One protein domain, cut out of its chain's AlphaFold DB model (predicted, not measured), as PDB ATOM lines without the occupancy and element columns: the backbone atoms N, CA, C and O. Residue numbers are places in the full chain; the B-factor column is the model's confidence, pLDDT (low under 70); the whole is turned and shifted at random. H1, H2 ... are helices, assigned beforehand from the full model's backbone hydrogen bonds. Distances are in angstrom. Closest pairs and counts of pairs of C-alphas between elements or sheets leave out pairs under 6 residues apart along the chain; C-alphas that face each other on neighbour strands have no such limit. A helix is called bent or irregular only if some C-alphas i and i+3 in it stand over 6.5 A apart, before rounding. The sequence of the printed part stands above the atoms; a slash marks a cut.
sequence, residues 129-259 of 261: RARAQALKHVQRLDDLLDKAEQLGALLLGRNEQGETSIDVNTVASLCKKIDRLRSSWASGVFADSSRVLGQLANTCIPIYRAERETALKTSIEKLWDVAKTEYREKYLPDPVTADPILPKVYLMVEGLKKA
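Overview. This is residues 129 to 259 of the 261 residues of an uncharacterized protein of Pseudomonas grimontii (UniProt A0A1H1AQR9). A long, loosely built up-and-down bundle of four helices forms a rod, with H1 and H2 side by side and the long H3 running beside H2. The short H4 folds back along H3 and also touches residues 144 to 151 of H1, so that contacts go round from H1 to H2, H3, H4 and back to H1. The printed part has 131 residues, with four named helices in the order H1, H2, H3, H4 and no named strand; the class is all helix. The whole is loose, with a radius of gyration of the C-alphas of 17.8 A, and its C-alphas span 61 by 23 by 21 A.

Along the chain. H1 is residues 129 to 156, 39.8 A from first to last C-alpha, and begins with C-alpha 129 at (125.598, 124.333, 109.534). H2 is residues 168 to 186 and measures 26.8 A. H3 is residues 201 to 235, the longest helix at 49.0 A, and ends with C-alpha 235 at (107.895, 126.699, 153.771). H3 is only just irregular: C-alphas 203 and 206 are 6.7 A apart. H4 is residues 245 to 257, 18.1 A long, and ends with C-alpha 257 at (115.117, 128.819, 135.188).

Arrangement. In the bundle each helix runs against the one before it in the chain. H1 and H2 form a helical hairpin; they touch, closest at the C-alphas of Ala 134 and Trp 185, 5.1 A, at a shallow tilt of 12 degrees. H2 and H3 form a second hairpin at a shallow tilt of 26 degrees, in which residues 174 to 181 of H2 touch residues 212 to 220 of H3; the closest C-alphas are those of Lys 177 and Leu 216, 6.7 A. H3 and H4 form a third, with the C-alphas of Ala 227 and Tyr 250 closest at 5.1 A and a shallow tilt of 24 degrees. H4 touches H1 at residues 144 to 151 of H1 alone, opposite ways at a shallow tilt of 9 degrees; the closest C-alphas are those of Leu 144 and Leu 256, 6.5 A. H1 and H3 are apart, and so are H2 and H4. In H1, H2 and H4 every O i to N i+4 pair is within hydrogen-bond range; in H3 29 of 31 are.

Size, cuts and confidence. The two C-alphas farthest apart are those of Gln 199 and Val 240, 61.6 A. The printed part has no cut. The links from H1 to H2 and from H2 to H3 are long, with 11 and 14 residues; the link from H3 to H4 is short, with 9. The mean pLDDT of the printed part is 78.7, and it is under 70 at 29 residues, namely residues 129 to 132, 159 to 163 and 188 to 207.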
ATOM      1  N   ARG A 129     125.642 123.231 108.557       59.94
ATOM      2  CA  ARG A 129     125.598 124.333 109.534       59.94
ATOM      3  C   ARG A 129     124.248 124.442 110.245       59.94
ATOM      4  O   ARG A 129     124.202 124.611 111.463       59.94
ATOM      5  N   ALA A 130     123.148 124.333 109.503       61.88
ATOM      6  CA  ALA A 130     121.808 124.334 110.083       61.88
ATOM      7  C   ALA A 130     121.571 123.128 110.989       61.88
ATOM      8  O   ALA A 130     120.998 123.273 112.066       61.88
ATOM      9  N   ARG A 131     122.056 121.955 110.581       66.50
ATOM     10  CA  ARG A 131     121.975 120.730 111.371       66.50
ATOM     11  C   ARG A 131     122.788 120.836 112.659       66.50
ATOM     12  O   ARG A 131     122.269 120.489 113.711       66.50
ATOM     13  N   ALA A 132     124.006 121.375 112.611       69.44
ATOM     14  CA  ALA A 132     124.832 121.591 113.802       69.44
ATOM     15  C   ALA A 132     124.180 122.570 114.796       69.44
ATOM     16  O   ALA A 132     124.147 122.319 116.002       69.44
ATOM     17  N   GLN A 133     123.598 123.667 114.297       73.12
ATOM     18  CA  GLN A 133     122.839 124.604 115.132       73.12
ATOM     19  C   GLN A 133     121.583 123.956 115.725       73.12
ATOM     20  O   GLN A 133     121.320 124.111 116.918       73.12
ATOM     21  N   ALA A 134     120.834 123.208 114.914       74.12
ATOM     22  CA  ALA A 134     119.645 122.494 115.357       74.12
ATOM     23  C   ALA A 134     119.980 121.449 116.426       74.12
ATOM     24  O   ALA A 134     119.298 121.412 117.443       74.12
ATOM     25  N   LEU A 135     121.054 120.670 116.261       80.75
ATOM     26  CA  LEU A 135     121.526 119.693 117.249       80.75
ATOM     27  C   LEU A 135     121.798 120.344 118.605       80.75
ATOM     28  O   LEU A 135     121.255 119.905 119.615       80.75
ATOM     29  N   LYS A 136     122.568 121.438 118.621       84.00
ATOM     30  CA  LYS A 136     122.884 122.166 119.855       84.00
ATOM     31  C   LYS A 136     121.624 122.651 120.577       84.00
ATOM     32  O   LYS A 136     121.533 122.558 121.799       84.00
ATOM     33  N   HIS A 137     120.663 123.201 119.836       83.88
ATOM     34  CA  HIS A 137     119.419 123.696 120.423       83.88
ATOM     35  C   HIS A 137     118.478 122.564 120.846       83.88
ATOM     36  O   HIS A 137     117.850 122.680 121.892       83.88
ATOM     37  N   VAL A 138     118.414 121.463 120.098       84.81
ATOM     38  CA  VAL A 138     117.644 120.270 120.473       84.81
ATOM     39  C   VAL A 138     118.193 119.657 121.757       84.81
ATOM     40  O   VAL A 138     117.410 119.437 122.666       84.81
ATOM     41  N   GLN A 139     119.512 119.495 121.893       82.81
ATOM     42  CA  GLN A 139     120.127 118.969 123.121       82.81
ATOM     43  C   GLN A 139     119.784 119.814 124.357       82.81
ATOM     44  O   GLN A 139     119.367 119.285 125.379       82.81
ATOM     45  N   ARG A 140     119.870 121.148 124.248       85.12
ATOM     46  CA  ARG A 140     119.470 122.058 125.340       85.12
ATOM     47  C   ARG A 140     117.997 121.916 125.717       85.12
ATOM     48  O   ARG A 140     117.637 122.078 126.881       85.12
ATOM     49  N   LEU A 141     117.142 121.667 124.727       87.56
ATOM     50  CA  LEU A 141     115.711 121.472 124.935       87.56
ATOM     51  C   LEU A 141     115.392 120.081 125.479       87.56
ATOM     52  O   LEU A 141     114.449 119.979 126.252       87.56
ATOM     53  N   ASP A 142     116.190 119.065 125.157       86.50
ATOM     54  CA  ASP A 142     116.095 117.722 125.739       86.50
ATOM     55  C   ASP A 142     116.449 117.762 127.227       86.50
ATOM     56  O   ASP A 142     115.639 117.358 128.056       86.50
ATOM     57  N   ASP A 143     117.555 118.415 127.595       86.56
ATOM     58  CA  ASP A 143     117.913 118.628 129.006       86.56
ATOM     59  C   ASP A 143     116.823 119.393 129.781       86.56
ATOM     60  O   ASP A 143     116.600 119.183 130.981       86.56
ATOM     61  N   LEU A 144     116.163 120.348 129.118       88.56
ATOM     62  CA  LEU A 144     115.069 121.119 129.703       88.56
ATOM     63  C   LEU A 144     113.791 120.278 129.833       88.56
ATOM     64  O   LEU A 144     113.082 120.413 130.833       88.56
ATOM     65  N   LEU A 145     113.505 119.432 128.841       89.88
ATOM     66  CA  LEU A 145     112.376 118.510 128.838       89.88
ATOM     67  C   LEU A 145     112.525 117.495 129.967       89.88
ATOM     68  O   LEU A 145     111.610 117.386 130.776       89.88
ATOM     69  N   ASP A 146     113.695 116.877 130.113       88.94
ATOM     70  CA  ASP A 146     113.990 115.917 131.179       88.94
ATOM     71  C   ASP A 146     113.736 116.520 132.566       88.94
ATOM     72  O   ASP A 146     113.091 115.917 133.425       88.94
ATOM     73  N   LYS A 147     114.184 117.759 132.799       88.50
ATOM     74  CA  LYS A 147     113.922 118.476 134.060       88.50
ATOM     75  C   LYS A 147     112.433 118.760 134.270       88.50
ATOM     76  O   LYS A 147     111.948 118.685 135.401       88.50
ATOM     77  N   ALA A 148     111.710 119.108 133.207       87.50
ATOM     78  CA  ALA A 148     110.275 119.371 133.268       87.50
ATOM     79  C   ALA A 148     109.478 118.079 133.510       87.50
ATOM     80  O   ALA A 148     108.536 118.080 134.300       87.50
ATOM     81  N   GLU A 149     109.888 116.965 132.911       89.00
ATOM     82  CA  GLU A 149     109.305 115.645 133.140       89.00
ATOM     83  C   GLU A 149     109.567 115.148 134.556       89.00
ATOM     84  O   GLU A 149     108.643 114.665 135.206       89.00
ATOM     85  N   GLN A 150     110.775 115.341 135.092       89.06
ATOM     86  CA  GLN A 150     111.067 115.034 136.496       89.06
ATOM     87  C   GLN A 150     110.173 115.850 137.443       89.06
ATOM     88  O   GLN A 150     109.668 115.307 138.429       89.06
ATOM     89  N   LEU A 151     109.938 117.136 137.146       87.00
ATOM     90  CA  LEU A 151     108.996 117.966 137.904       87.00
ATOM     91  C   LEU A 151     107.569 117.407 137.790       87.00
ATOM     92  O   LEU A 151     106.872 117.286 138.794       87.00
ATOM     93  N   GLY A 152     107.147 117.018 136.586       85.25
ATOM     94  CA  GLY A 152     105.839 116.410 136.339       85.25
ATOM     95  C   GLY A 152     105.651 115.086 137.082       85.25
ATOM     96  O   GLY A 152     104.611 114.880 137.700       85.25
ATOM     97  N   ALA A 153     106.666 114.223 137.092       86.38
ATOM     98  CA  ALA A 153     106.673 112.951 137.809       86.38
ATOM     99  C   ALA A 153     106.610 113.151 139.329       86.38
ATOM    100  O   ALA A 153     105.884 112.433 140.016       86.38
ATOM    101  N   LEU A 154     107.315 114.159 139.854       84.94
ATOM    102  CA  LEU A 154     107.250 114.531 141.267       84.94
ATOM    103  C   LEU A 154     105.841 114.997 141.671       84.94
ATOM    104  O   LEU A 154     105.390 114.670 142.768       84.94
ATOM    105  N   LEU A 155     105.138 115.717 140.792       83.38
ATOM    106  CA  LEU A 155     103.755 116.145 141.024       83.38
ATOM    107  C   LEU A 155     102.746 114.991 140.848       83.38
ATOM    108  O   LEU A 155     101.820 114.865 141.640       83.38
ATOM    109  N   LEU A 156     102.939 114.120 139.848       80.56
ATOM    110  CA  LEU A 156     102.073 112.964 139.557       80.56
ATOM    111  C   LEU A 156     102.175 111.845 140.592       80.56
ATOM    112  O   LEU A 156     101.172 111.214 140.911       80.56
ATOM    113  N   GLY A 157     103.368 111.597 141.137       71.00
ATOM    114  CA  GLY A 157     103.589 110.580 142.171       71.00
ATOM    115  C   GLY A 157     102.818 110.844 143.469       71.00
ATOM    116  O   GLY A 157     102.857 110.030 144.390       71.00
ATOM    117  N   ARG A 158     102.107 111.972 143.546       70.38
ATOM    118  CA  ARG A 158     101.395 112.446 144.718       70.38
ATOM    119  C   ARG A 158      99.961 112.826 144.359       70.38
ATOM    120  O   ARG A 158      99.614 113.999 144.279       70.38
ATOM    121  N   ASN A 159      99.119 111.815 144.173       53.19
ATOM    122  CA  ASN A 159      97.670 111.997 144.090       53.19
ATOM    123  C   ASN A 159      97.161 112.865 145.272       53.19
ATOM    124  O   ASN A 159      97.221 112.457 146.429       53.19
ATOM    125  N   GLU A 160      96.682 114.073 144.948       52.69
ATOM    126  CA  GLU A 160      95.768 114.954 145.706       52.69
ATOM    127  C   GLU A 160      96.200 115.566 147.062       52.69
ATOM    128  O   GLU A 160      95.430 116.327 147.638       52.69
ATOM    129  N   GLN A 161      97.405 115.321 147.589       54.50
ATOM    130  CA  GLN A 161      97.732 115.672 148.995       54.50
ATOM    131  C   GLN A 161      98.796 116.768 149.201       54.50
ATOM    132  O   GLN A 161      99.404 116.811 150.271       54.50
ATOM    133  N   GLY A 162      99.081 117.623 148.211       57.38
ATOM    134  CA  GLY A 162     100.130 118.657 148.302       57.38
ATOM    135  C   GLY A 162      99.640 120.093 148.121       57.38
ATOM    136  O   GLY A 162      98.800 120.354 147.271       57.38
ATOM    137  N   GLU A 163     100.209 121.031 148.886       68.88
ATOM    138  CA  GLU A 163      99.819 122.458 148.914       68.88
ATOM    139  C   GLU A 163     100.475 123.336 147.830       68.88
ATOM    140  O   GLU A 163     100.414 124.569 147.914       68.88
ATOM    141  N   THR A 164     101.146 122.744 146.837       71.12
ATOM    142  CA  THR A 164     101.731 123.544 145.755       71.12
ATOM    143  C   THR A 164     100.668 123.930 144.735       71.12
ATOM    144  O   THR A 164      99.873 123.106 144.297       71.12
ATOM    145  N   SER A 165     100.680 125.197 144.335       80.38
ATOM    146  CA  SER A 165      99.770 125.763 143.334       80.38
ATOM    147  C   SER A 165     100.204 125.438 141.897       80.38
ATOM    148  O   SER A 165      99.618 125.945 140.940       80.38
ATOM    149  N   ILE A 166     101.273 124.650 141.725       81.62
ATOM    150  CA  ILE A 166     101.766 124.200 140.422       81.62
ATOM    151  C   ILE A 166     101.086 122.877 140.065       81.62
ATOM    152  O   ILE A 166     101.459 121.813 140.555       81.62
ATOM    153  N   ASP A 167     100.117 122.942 139.153       82.19
ATOM    154  CA  ASP A 167      99.392 121.756 138.694       82.19
ATOM    155  C   ASP A 167     100.197 120.945 137.673       82.19
ATOM    156  O   ASP A 167     100.876 121.502 136.804       82.19
ATOM    157  N   VAL A 168      99.985 119.626 137.648       84.38
ATOM    158  CA  VAL A 168     100.519 118.720 136.610       84.38
ATOM    159  C   VAL A 168     100.187 119.216 135.196       84.38
ATOM    160  O   VAL A 168     101.020 119.146 134.295       84.38
ATOM    161  N   ASN A 169      98.997 119.790 134.997       83.88
ATOM    162  CA  ASN A 169      98.578 120.346 133.707       83.88
ATOM    163  C   ASN A 169      99.457 121.520 133.249       83.88
ATOM    164  O   ASN A 169      99.695 121.681 132.047       83.88
ATOM    165  N   THR A 170      99.955 122.336 134.184       86.12
ATOM    166  CA  THR A 170     100.859 123.447 133.859       86.12
ATOM    167  C   THR A 170     102.216 122.928 133.391       86.12
ATOM    168  O   THR A 170     102.734 123.408 132.380       86.12
ATOM    169  N   VAL A 171     102.732 121.882 134.038       86.06
ATOM    170  CA  VAL A 171     103.990 121.226 133.658       86.06
ATOM    171  C   VAL A 171     103.843 120.467 132.338       86.06
ATOM    172  O   VAL A 171     104.664 120.638 131.444       86.06
ATOM    173  N   ALA A 172     102.741 119.747 132.124       86.38
ATOM    174  CA  ALA A 172     102.458 119.091 130.845       86.38
ATOM    175  C   ALA A 172     102.348 120.094 129.680       86.38
ATOM    176  O   ALA A 172     102.765 119.816 128.554       86.38
ATOM    177  N   SER A 173     101.798 121.287 129.932       86.12
ATOM    178  CA  SER A 173     101.780 122.386 128.957       86.12
ATOM    179  C   SER A 173     103.186 122.920 128.666       86.12
ATOM    180  O   SER A 173     103.483 123.246 127.515       86.12
ATOM    181  N   LEU A 174     104.062 122.980 129.676       89.12
ATOM    182  CA  LEU A 174     105.471 123.336 129.507       89.12
ATOM    183  C   LEU A 174     106.203 122.304 128.637       89.12
ATOM    184  O   LEU A 174     106.776 122.709 127.628       89.12
ATOM    185  N   CYS A 175     106.109 121.006 128.949       87.81
ATOM    186  CA  CYS A 175     106.711 119.927 128.151       87.81
ATOM    187  C   CYS A 175     106.285 120.023 126.679       87.81
ATOM    188  O   CYS A 175     107.125 120.135 125.793       87.81
ATOM    189  N   LYS A 176     104.981 120.187 126.410       86.19
ATOM    190  CA  LYS A 176     104.468 120.379 125.039       86.19
ATOM    191  C   LYS A 176     105.057 121.596 124.322       86.19
ATOM    192  O   LYS A 176     105.166 121.590 123.096       86.19
ATOM    193  N   LYS A 177     105.364 122.686 125.034       87.62
ATOM    194  CA  LYS A 177     106.016 123.864 124.431       87.62
ATOM    195  C   LYS A 177     107.475 123.572 124.098       87.62
ATOM    196  O   LYS A 177     107.915 123.994 123.030       87.62
ATOM    197  N   ILE A 178     108.176 122.859 124.977       88.25
ATOM    198  CA  ILE A 178     109.558 122.418 124.765       88.25
ATOM    199  C   ILE A 178     109.614 121.493 123.544       88.25
ATOM    200  O   ILE A 178     110.329 121.807 122.596       88.25
ATOM    201  N   ASP A 179     108.754 120.474 123.476       86.06
ATOM    202  CA  ASP A 179     108.672 119.535 122.348       86.06
ATOM    203  C   ASP A 179     108.390 120.219 121.013       86.06
ATOM    204  O   ASP A 179     108.986 119.894 119.985       86.06
ATOM    205  N   ARG A 180     107.488 121.207 121.003       85.56
ATOM    206  CA  ARG A 180     107.193 121.985 119.792       85.56
ATOM    207  C   ARG A 180     108.402 122.784 119.324       85.56
ATOM    208  O   ARG A 180     108.635 122.876 118.117       85.56
ATOM    209  N   LEU A 181     109.146 123.381 120.255       85.81
ATOM    210  CA  LEU A 181     110.348 124.149 119.937       85.81
ATOM    211  C   LEU A 181     111.460 123.217 119.439       85.81
ATOM    212  O   LEU A 181     112.055 123.490 118.400       85.81
ATOM    213  N   ARG A 182     111.650 122.081 120.113       86.12
ATOM    214  CA  ARG A 182     112.572 121.000 119.747       86.12
ATOM    215  C   ARG A 182     112.287 120.481 118.333       86.12
ATOM    216  O   ARG A 182     113.176 120.462 117.488       86.12
ATOM    217  N   SER A 183     111.023 120.183 118.033       81.81
ATOM    218  CA  SER A 183     110.579 119.735 116.705       81.81
ATOM    219  C   SER A 183     110.816 120.786 115.620       81.81
ATOM    220  O   SER A 183     111.248 120.449 114.523       81.81
ATOM    221  N   SER A 184     110.577 122.065 115.927       81.50
ATOM    222  CA  SER A 184     110.793 123.170 114.979       81.50
ATOM    223  C   SER A 184     112.280 123.381 114.661       81.50
ATOM    224  O   SER A 184     112.632 123.769 113.547       81.50
ATOM    225  N   TRP A 185     113.167 123.105 115.624       81.88
ATOM    226  CA  TRP A 185     114.609 123.066 115.388       81.88
ATOM    227  C   TRP A 185     115.010 121.904 114.488       81.88
ATOM    228  O   TRP A 185     115.698 122.122 113.493       81.88
ATOM    229  N   ALA A 186     114.553 120.688 114.794       76.75
ATOM    230  CA  ALA A 186     114.917 119.511 114.010       76.75
ATOM    231  C   ALA A 186     114.362 119.520 112.586       76.75
ATOM    232  O   ALA A 186     115.033 119.054 111.667       76.75
ATOM    233  N   SER A 187     113.187 120.113 112.377       72.44
ATOM    234  CA  SER A 187     112.618 120.314 111.045       72.44
ATOM    235  C   SER A 187     113.265 121.470 110.277       72.44
ATOM    236  O   SER A 187     112.836 121.788 109.173       72.44
ATOM    237  N   GLY A 188     114.229 122.178 110.873       66.25
ATOM    238  CA  GLY A 188     114.903 123.293 110.221       66.25
ATOM    239  C   GLY A 188     114.069 124.556 110.045       66.25
ATOM    240  O   GLY A 188     114.501 125.455 109.332       66.25
ATOM    241  N   VAL A 189     112.911 124.675 110.709       69.69
ATOM    242  CA  VAL A 189     112.034 125.862 110.611       69.69
ATOM    243  C   VAL A 189     112.739 127.122 111.116       69.69
ATOM    244  O   VAL A 189     112.463 128.222 110.644       69.69
ATOM    245  N   PHE A 190     113.665 126.966 112.063       67.00
ATOM    246  CA  PHE A 190     114.479 128.060 112.597       67.00
ATOM    247  C   PHE A 190     115.867 128.172 111.971       67.00
ATOM    248  O   PHE A 190     116.602 129.107 112.294       67.00
ATOM    249  N   ALA A 191     116.241 127.228 111.111       56.25
ATOM    250  CA  ALA A 191     117.558 127.201 110.512       56.25
ATOM    251  C   ALA A 191     117.513 127.856 109.124       56.25
ATOM    252  O   ALA A 191     116.743 127.456 108.254       56.25
ATOM    253  N   ASP A 192     118.380 128.848 108.921       51.62
ATOM    254  CA  ASP A 192     118.418 129.808 107.799       51.62
ATOM    255  C   ASP A 192     118.742 129.187 106.415       51.62
ATOM    256  O   ASP A 192     119.161 129.870 105.486       51.62
ATOM    257  N   SER A 193     118.605 127.865 106.269       45.41
ATOM    258  CA  SER A 193     119.008 127.122 105.066       45.41
ATOM    259  C   SER A 193     118.007 126.070 104.594       45.41
ATOM    260  O   SER A 193     118.342 125.276 103.714       45.41
ATOM    261  N   SER A 194     116.778 126.037 105.125       45.31
ATOM    262  CA  SER A 194     115.752 125.217 104.474       45.31
ATOM    263  C   SER A 194     115.526 125.794 103.070       45.31
ATOM    264  O   SER A 194     115.097 126.938 102.910       45.31
ATOM    265  N   ARG A 195     115.823 125.003 102.033       46.28
ATOM    266  CA  ARG A 195     115.667 125.378 100.612       46.28
ATOM    267  C   ARG A 195     114.232 125.779 100.227       46.28
ATOM    268  O   ARG A 195     113.988 126.199  99.102       46.28
ATOM    269  N   VAL A 196     113.285 125.610 101.147       44.59
ATOM    270  CA  VAL A 196     111.839 125.686 100.935       44.59
ATOM    271  C   VAL A 196     111.271 127.076 101.254       44.59
ATOM    272  O   VAL A 196     110.188 127.422 100.787       44.59
ATOM    273  N   LEU A 197     111.990 127.914 102.001       44.03
ATOM    274  CA  LEU A 197     111.465 129.177 102.522       44.03
ATOM    275  C   LEU A 197     112.128 130.365 101.807       44.03
ATOM    276  O   LEU A 197     113.253 130.752 102.092       44.03
ATOM    277  N   GLY A 198     111.420 130.908 100.810       44.16
ATOM    278  CA  GLY A 198     111.873 132.033  99.985       44.16
ATOM    279  C   GLY A 198     112.190 133.305 100.783       44.16
ATOM    280  O   GLY A 198     111.845 133.424 101.950       44.16
ATOM    281  N   GLN A 199     112.800 134.292 100.121       45.75
ATOM    282  CA  GLN A 199     113.426 135.507 100.687       45.75
ATOM    283  C   GLN A 199     112.616 136.317 101.733       45.75
ATOM    284  O   GLN A 199     113.214 137.077 102.487       45.75
ATOM    285  N   LEU A 200     111.290 136.157 101.823       44.41
ATOM    286  CA  LEU A 200     110.440 136.772 102.862       44.41
ATOM    287  C   LEU A 200     110.415 135.993 104.190       44.41
ATOM    288  O   LEU A 200     110.081 136.542 105.239       44.41
ATOM    289  N   ALA A 201     110.759 134.709 104.164       46.69
ATOM    290  CA  ALA A 201     110.815 133.862 105.341       46.69
ATOM    291  C   ALA A 201     112.034 134.175 106.213       46.69
ATOM    292  O   ALA A 201     111.886 134.265 107.429       46.69
ATOM    293  N   ASN A 202     113.199 134.455 105.622       51.06
ATOM    294  CA  ASN A 202     114.421 134.754 106.383       51.06
ATOM    295  C   ASN A 202     114.303 136.034 107.231       51.06
ATOM    296  O   ASN A 202     114.947 136.143 108.270       51.06
ATOM    297  N   THR A 203     113.432 136.981 106.863       52.84
ATOM    298  CA  THR A 203     113.135 138.161 107.696       52.84
ATOM    299  C   THR A 203     112.195 137.866 108.867       52.84
ATOM    300  O   THR A 203     112.280 138.530 109.899       52.84
ATOM    301  N   CYS A 204     111.313 136.871 108.743       55.16
ATOM    302  CA  CYS A 204     110.289 136.563 109.749       55.16
ATOM    303  C   CYS A 204     110.675 135.400 110.677       55.16
ATOM    304  O   CYS A 204     110.188 135.340 111.805       55.16
ATOM    305  N   ILE A 205     111.560 134.494 110.245       62.97
ATOM    306  CA  ILE A 205     112.028 133.341 111.032       62.97
ATOM    307  C   ILE A 205     112.718 133.768 112.341       62.97
ATOM    308  O   ILE A 205     112.366 133.206 113.382       62.97
ATOM    309  N   PRO A 206     113.627 134.768 112.367       62.09
ATOM    310  CA  PRO A 206     114.255 135.212 113.613       62.09
ATOM    311  C   PRO A 206     113.244 135.774 114.618       62.09
ATOM    312  O   PRO A 206     113.345 135.495 115.811       62.09
ATOM    313  N   ILE A 207     112.241 136.513 114.130       66.25
ATOM    314  CA  ILE A 207     111.163 137.083 114.952       66.25
ATOM    315  C   ILE A 207     110.303 135.952 115.526       66.25
ATOM    316  O   ILE A 207     110.115 135.866 116.736       66.25
ATOM    317  N   TYR A 208     109.863 135.025 114.675       70.62
ATOM    318  CA  TYR A 208     109.042 133.881 115.070       70.62
ATOM    319  C   TYR A 208     109.760 132.951 116.065       70.62
ATOM    320  O   TYR A 208     109.160 132.494 117.041       70.62
ATOM    321  N   ARG A 209     111.061 132.701 115.868       78.56
ATOM    322  CA  ARG A 209     111.911 131.964 116.816       78.56
ATOM    323  C   ARG A 209     111.975 132.680 118.163       78.56
ATOM    324  O   ARG A 209     111.687 132.066 119.192       78.56
ATOM    325  N   ALA A 210     112.326 133.966 118.155       78.19
ATOM    326  CA  ALA A 210     112.462 134.763 119.369       78.19
ATOM    327  C   ALA A 210     111.145 134.827 120.155       78.19
ATOM    328  O   ALA A 210     111.159 134.706 121.378       78.19
ATOM    329  N   GLU A 211     109.999 134.939 119.480       78.50
ATOM    330  CA  GLU A 211     108.678 134.888 120.114       78.50
ATOM    331  C   GLU A 211     108.419 133.545 120.812       78.50
ATOM    332  O   GLU A 211     107.938 133.518 121.949       78.50
ATOM    333  N   ARG A 212     108.767 132.419 120.172       81.81
ATOM    334  CA  ARG A 212     108.593 131.073 120.747       81.81
ATOM    335  C   ARG A 212     109.510 130.835 121.948       81.81
ATOM    336  O   ARG A 212     109.036 130.343 122.973       81.81
ATOM    337  N   GLU A 213     110.781 131.218 121.849       86.56
ATOM    338  CA  GLU A 213     111.742 131.147 122.959       86.56
ATOM    339  C   GLU A 213     111.321 132.062 124.118       86.56
ATOM    340  O   GLU A 213     111.342 131.647 125.277       86.56
ATOM    341  N   THR A 214     110.856 133.278 123.820       86.50
ATOM    342  CA  THR A 214     110.354 134.220 124.833       86.50
ATOM    343  C   THR A 214     109.116 133.664 125.529       86.50
ATOM    344  O   THR A 214     109.045 133.681 126.754       86.50
ATOM    345  N   ALA A 215     108.169 133.086 124.788       86.50
ATOM    346  CA  ALA A 215     106.979 132.467 125.368       86.50
ATOM    347  C   ALA A 215     107.313 131.280 126.294       86.50
ATOM    348  O   ALA A 215     106.626 131.072 127.306       86.50
ATOM    349  N   LEU A 216     108.356 130.505 125.972       89.12
ATOM    350  CA  LEU A 216     108.872 129.446 126.840       89.12
ATOM    351  C   LEU A 216     109.504 130.039 128.107       89.12
ATOM    352  O   LEU A 216     109.087 129.677 129.209       89.12
ATOM    353  N   LYS A 217     110.401 131.023 127.962       91.25
ATOM    354  CA  LYS A 217     111.036 131.745 129.081       91.25
ATOM    355  C   LYS A 217     110.004 132.361 130.027       91.25
ATOM    356  O   LYS A 217     110.087 132.160 131.232       91.25
ATOM    357  N   THR A 218     108.966 133.015 129.506       90.31
ATOM    358  CA  THR A 218     107.867 133.563 130.321       90.31
ATOM    359  C   THR A 218     107.089 132.475 131.064       90.31
ATOM    360  O   THR A 218     106.612 132.710 132.170       90.31
ATOM    361  N   SER A 219     106.930 131.285 130.478       91.19
ATOM    362  CA  SER A 219     106.241 130.175 131.150       91.19
ATOM    363  C   SER A 219     107.063 129.633 132.322       91.19
ATOM    364  O   SER A 219     106.505 129.371 133.383       91.19
ATOM    365  N   ILE A 220     108.382 129.526 132.145       91.38
ATOM    366  CA  ILE A 220     109.318 129.124 133.202       91.38
ATOM    367  C   ILE A 220     109.379 130.186 134.302       91.38
ATOM    368  O   ILE A 220     109.335 129.840 135.477       91.38
ATOM    369  N   GLU A 221     109.398 131.471 133.941       91.75
ATOM    370  CA  GLU A 221     109.418 132.563 134.921       91.75
ATOM    371  C   GLU A 221     108.155 132.571 135.793       91.75
ATOM    372  O   GLU A 221     108.245 132.719 137.006       91.75
ATOM    373  N   LYS A 222     106.981 132.298 135.210       91.62
ATOM    374  CA  LYS A 222     105.736 132.156 135.982       91.62
ATOM    375  C   LYS A 222     105.792 130.999 136.979       91.62
ATOM    376  O   LYS A 222     105.354 131.161 138.113       91.62
ATOM    377  N   LEU A 223     106.323 129.843 136.569       89.50
ATOM    378  CA  LEU A 223     106.521 128.711 137.481       89.50
ATOM    379  C   LEU A 223     107.493 129.080 138.601       89.50
ATOM    380  O   LEU A 223     107.258 128.742 139.759       89.50
ATOM    381  N   TRP A 224     108.563 129.798 138.261       93.88
ATOM    382  CA  TRP A 224     109.546 130.278 139.220       93.88
ATOM    383  C   TRP A 224     108.940 131.225 140.251       93.88
ATOM    384  O   TRP A 224     109.182 131.048 141.443       93.88
ATOM    385  N   ASP A 225     108.135 132.191 139.819       92.31
ATOM    386  CA  ASP A 225     107.491 133.140 140.723       92.31
ATOM    387  C   ASP A 225     106.559 132.432 141.707       92.31
ATOM    388  O   ASP A 225     106.612 132.717 142.904       92.31
ATOM    389  N   VAL A 226     105.778 131.450 141.244       90.25
ATOM    390  CA  VAL A 226     104.935 130.627 142.123       90.25
ATOM    391  C   VAL A 226     105.794 129.823 143.099       90.25
ATOM    392  O   VAL A 226     105.644 129.982 144.309       90.25
ATOM    393  N   ALA A 227     106.750 129.028 142.610       88.94
ATOM    394  CA  ALA A 227     107.580 128.166 143.457       88.94
ATOM    395  C   ALA A 227     108.382 128.961 144.502       88.94
ATOM    396  O   ALA A 227     108.493 128.559 145.660       88.94
ATOM    397  N   LYS A 228     108.921 130.120 144.113       93.19
ATOM    398  CA  LYS A 228     109.645 131.031 145.005       93.19
ATOM    399  C   LYS A 228     108.732 131.630 146.068       93.19
ATOM    400  O   LYS A 228     109.163 131.759 147.214       93.19
ATOM    401  N   THR A 229     107.516 132.020 145.695       90.69
ATOM    402  CA  THR A 229     106.537 132.593 146.629       90.69
ATOM    403  C   THR A 229     106.105 131.539 147.639       90.69
ATOM    404  O   THR A 229     106.214 131.770 148.835       90.69
ATOM    405  N   GLU A 230     105.757 130.333 147.190       88.19
ATOM    406  CA  GLU A 230     105.368 129.237 148.085       88.19
ATOM    407  C   GLU A 230     106.502 128.801 149.011       88.19
ATOM    408  O   GLU A 230     106.292 128.605 150.206       88.19
ATOM    409  N   TYR A 231     107.730 128.720 148.502       88.50
ATOM    410  CA  TYR A 231     108.885 128.434 149.343       88.50
ATOM    411  C   TYR A 231     109.091 129.510 150.420       88.50
ATOM    412  O   TYR A 231     109.358 129.196 151.579       88.50
ATOM    413  N   ARG A 232     108.948 130.791 150.062       89.88
ATOM    414  CA  ARG A 232     109.171 131.907 150.993       89.88
ATOM    415  C   ARG A 232     108.046 132.114 151.995       89.88
ATOM    416  O   ARG A 232     108.332 132.496 153.123       89.88
ATOM    417  N   GLU A 233     106.805 131.911 151.580       88.38
ATOM    418  CA  GLU A 233     105.619 132.264 152.367       88.38
ATOM    419  C   GLU A 233     105.000 131.069 153.088       88.38
ATOM    420  O   GLU A 233     104.394 131.260 154.136       88.38
ATOM    421  N   LYS A 234     105.164 129.845 152.569       85.50
ATOM    422  CA  LYS A 234     104.626 128.628 153.197       85.50
ATOM    423  C   LYS A 234     105.718 127.822 153.897       85.50
ATOM    424  O   LYS A 234     105.552 127.451 155.050       85.50
ATOM    425  N   TYR A 235     106.852 127.583 153.231       86.69
ATOM    426  CA  TYR A 235     107.895 126.699 153.771       86.69
ATOM    427  C   TYR A 235     108.855 127.380 154.761       86.69
ATOM    428  O   TYR A 235     109.087 126.853 155.843       86.69
ATOM    429  N   LEU A 236     109.426 128.543 154.422       87.25
ATOM    430  CA  LEU A 236     110.382 129.235 155.304       87.25
ATOM    431  C   LEU A 236     109.823 129.627 156.687       87.25
ATOM    432  O   LEU A 236     110.596 129.560 157.644       87.25
ATOM    433  N   PRO A 237     108.552 130.055 156.834       88.50
ATOM    434  CA  PRO A 237     108.023 130.463 158.136       88.50
ATOM    435  C   PRO A 237     107.814 129.300 159.112       88.50
ATOM    436  O   PRO A 237     107.979 129.501 160.313       88.50
ATOM    437  N   ASP A 238     107.481 128.105 158.614       83.38
ATOM    438  CA  ASP A 238     107.320 126.906 159.443       83.38
ATOM    439  C   ASP A 238     107.727 125.619 158.691       83.38
ATOM    440  O   ASP A 238     106.881 124.866 158.211       83.38
ATOM    441  N   PRO A 239     109.034 125.319 158.600       81.56
ATOM    442  CA  PRO A 239     109.532 124.163 157.853       81.56
ATOM    443  C   PRO A 239     109.220 122.814 158.520       81.56
ATOM    444  O   PRO A 239     109.481 121.771 157.925       81.56
ATOM    445  N   VAL A 240     108.721 122.811 159.763       82.19
ATOM    446  CA  VAL A 240     108.413 121.582 160.513       82.19
ATOM    447  C   VAL A 240     107.021 121.066 160.158       82.19
ATOM    448  O   VAL A 240     106.820 119.852 160.102       82.19
ATOM    449  N   THR A 241     106.071 121.971 159.916       80.12
ATOM    450  CA  THR A 241     104.697 121.622 159.526       80.12
ATOM    451  C   THR A 241     104.455 121.756 158.025       80.12
ATOM    452  O   THR A 241     103.568 121.084 157.498       80.12
ATOM    453  N   ALA A 242     105.249 122.579 157.332       79.12
ATOM    454  CA  ALA A 242     105.119 122.786 155.902       79.12
ATOM    455  C   ALA A 242     105.459 121.536 155.088       79.12
ATOM    456  O   ALA A 242     106.265 120.677 155.452       79.12
ATOM    457  N   ASP A 243     104.853 121.484 153.912       81.31
ATOM    458  CA  ASP A 243     104.987 120.375 152.994       81.31
ATOM    459  C   ASP A 243     106.435 120.232 152.468       81.31
ATOM    460  O   ASP A 243     106.954 121.150 151.816       81.31
ATOM    461  N   PRO A 244     107.100 119.075 152.670       83.12
ATOM    462  CA  PRO A 244     108.482 118.856 152.241       83.12
ATOM    463  C   PRO A 244     108.649 118.823 150.713       83.12
ATOM    464  O   PRO A 244     109.775 118.716 150.216       83.12
ATOM    465  N   ILE A 245     107.559 118.900 149.940       84.75
ATOM    466  CA  ILE A 245     107.610 119.042 148.484       84.75
ATOM    467  C   ILE A 245     108.040 120.443 148.044       84.75
ATOM    468  O   ILE A 245     108.714 120.573 147.026       84.75
ATOM    469  N   LEU A 246     107.691 121.485 148.805       84.31
ATOM    470  CA  LEU A 246     107.947 122.884 148.460       84.31
ATOM    471  C   LEU A 246     109.437 123.184 148.220       84.31
ATOM    472  O   LEU A 246     109.747 123.781 147.187       84.31
ATOM    473  N   PRO A 247     110.387 122.734 149.068       87.06
ATOM    474  CA  PRO A 247     111.812 122.894 148.776       87.06
ATOM    475  C   PRO A 247     112.257 122.123 147.526       87.06
ATOM    476  O   PRO A 247     113.109 122.608 146.783       87.06
ATOM    477  N   LYS A 248     111.683 120.941 147.252       88.19
ATOM    478  CA  LYS A 248     112.029 120.142 146.063       88.19
ATOM    479  C   LYS A 248     111.545 120.819 144.782       88.19
ATOM    480  O   LYS A 248     112.326 120.979 143.849       88.19
ATOM    481  N   VAL A 249     110.291 121.271 144.763       87.06
ATOM    482  CA  VAL A 249     109.700 122.025 143.647       87.06
ATOM    483  C   VAL A 249     110.482 123.311 143.407       87.06
ATOM    484  O   VAL A 249     110.844 123.594 142.267       87.06
ATOM    485  N   TYR A 250     110.828 124.044 144.467       89.50
ATOM    486  CA  TYR A 250     111.662 125.241 144.370       89.50
ATOM    487  C   TYR A 250     112.998 124.966 143.664       89.50
ATOM    488  O   TYR A 250     113.320 125.650 142.695       89.50
ATOM    489  N   LEU A 251     113.741 123.938 144.089       90.50
ATOM    490  CA  LEU A 251     115.034 123.588 143.486       90.50
ATOM    491  C   LEU A 251     114.904 123.127 142.027       90.50
ATOM    492  O   LEU A 251     115.725 123.494 141.187       90.50
ATOM    493  N   MET A 252     113.870 122.350 141.698       89.31
ATOM    494  CA  MET A 252     113.650 121.875 140.327       89.31
ATOM    495  C   MET A 252     113.268 123.016 139.383       89.31
ATOM    496  O   MET A 252     113.814 123.119 138.284       89.31
ATOM    497  N   VAL A 253     112.389 123.918 139.822       89.56
ATOM    498  CA  VAL A 253     112.002 125.097 139.038       89.56
ATOM    499  C   VAL A 253     113.158 126.099 138.935       89.56
ATOM    500  O   VAL A 253     113.348 126.706 137.881       89.56
ATOM    501  N   GLU A 254     113.999 126.225 139.965       90.69
ATOM    502  CA  GLU A 254     115.261 126.968 139.870       90.69
ATOM    503  C   GLU A 254     116.178 126.373 138.788       90.69
ATOM    504  O   GLU A 254     116.770 127.107 137.993       90.69
ATOM    505  N   GLY A 255     116.260 125.041 138.723       87.62
ATOM    506  CA  GLY A 255     117.003 124.308 137.700       87.62
ATOM    507  C   GLY A 255     116.472 124.522 136.279       87.62
ATOM    508  O   GLY A 255     117.274 124.609 135.346       87.62
ATOM    509  N   LEU A 256     115.151 124.658 136.114       87.94
ATOM    510  CA  LEU A 256     114.512 125.032 134.844       87.94
ATOM    511  C   LEU A 256     114.828 126.480 134.459       87.94
ATOM    512  O   LEU A 256     115.126 126.759 133.303       87.94
ATOM    513  N   LYS A 257     114.810 127.403 135.424       89.56
ATOM    514  CA  LYS A 257     115.117 128.819 135.188       89.56
ATOM    515  C   LYS A 257     116.578 129.063 134.809       89.56
ATOM    516  O   LYS A 257     116.863 129.951 134.011       89.56
ATOM    517  N   LYS A 258     117.505 128.304 135.396       87.00
ATOM    518  CA  LYS A 258     118.946 128.400 135.106       87.00
ATOM    519  C   LYS A 258     119.356 127.686 133.817       87.00
ATOM    520  O   LYS A 258     120.489 127.868 133.380       87.00
ATOM    521  N   ALA A 259     118.488 126.857 133.238       82.38
ATOM    522  CA  ALA A 259     118.782 126.163 131.993       82.38
ATOM    523  C   ALA A 259     118.891 127.159 130.826       82.38
ATOM    524  O   ALA A 259     118.108 128.104 130.716       82.38
TER     525      ALA A 259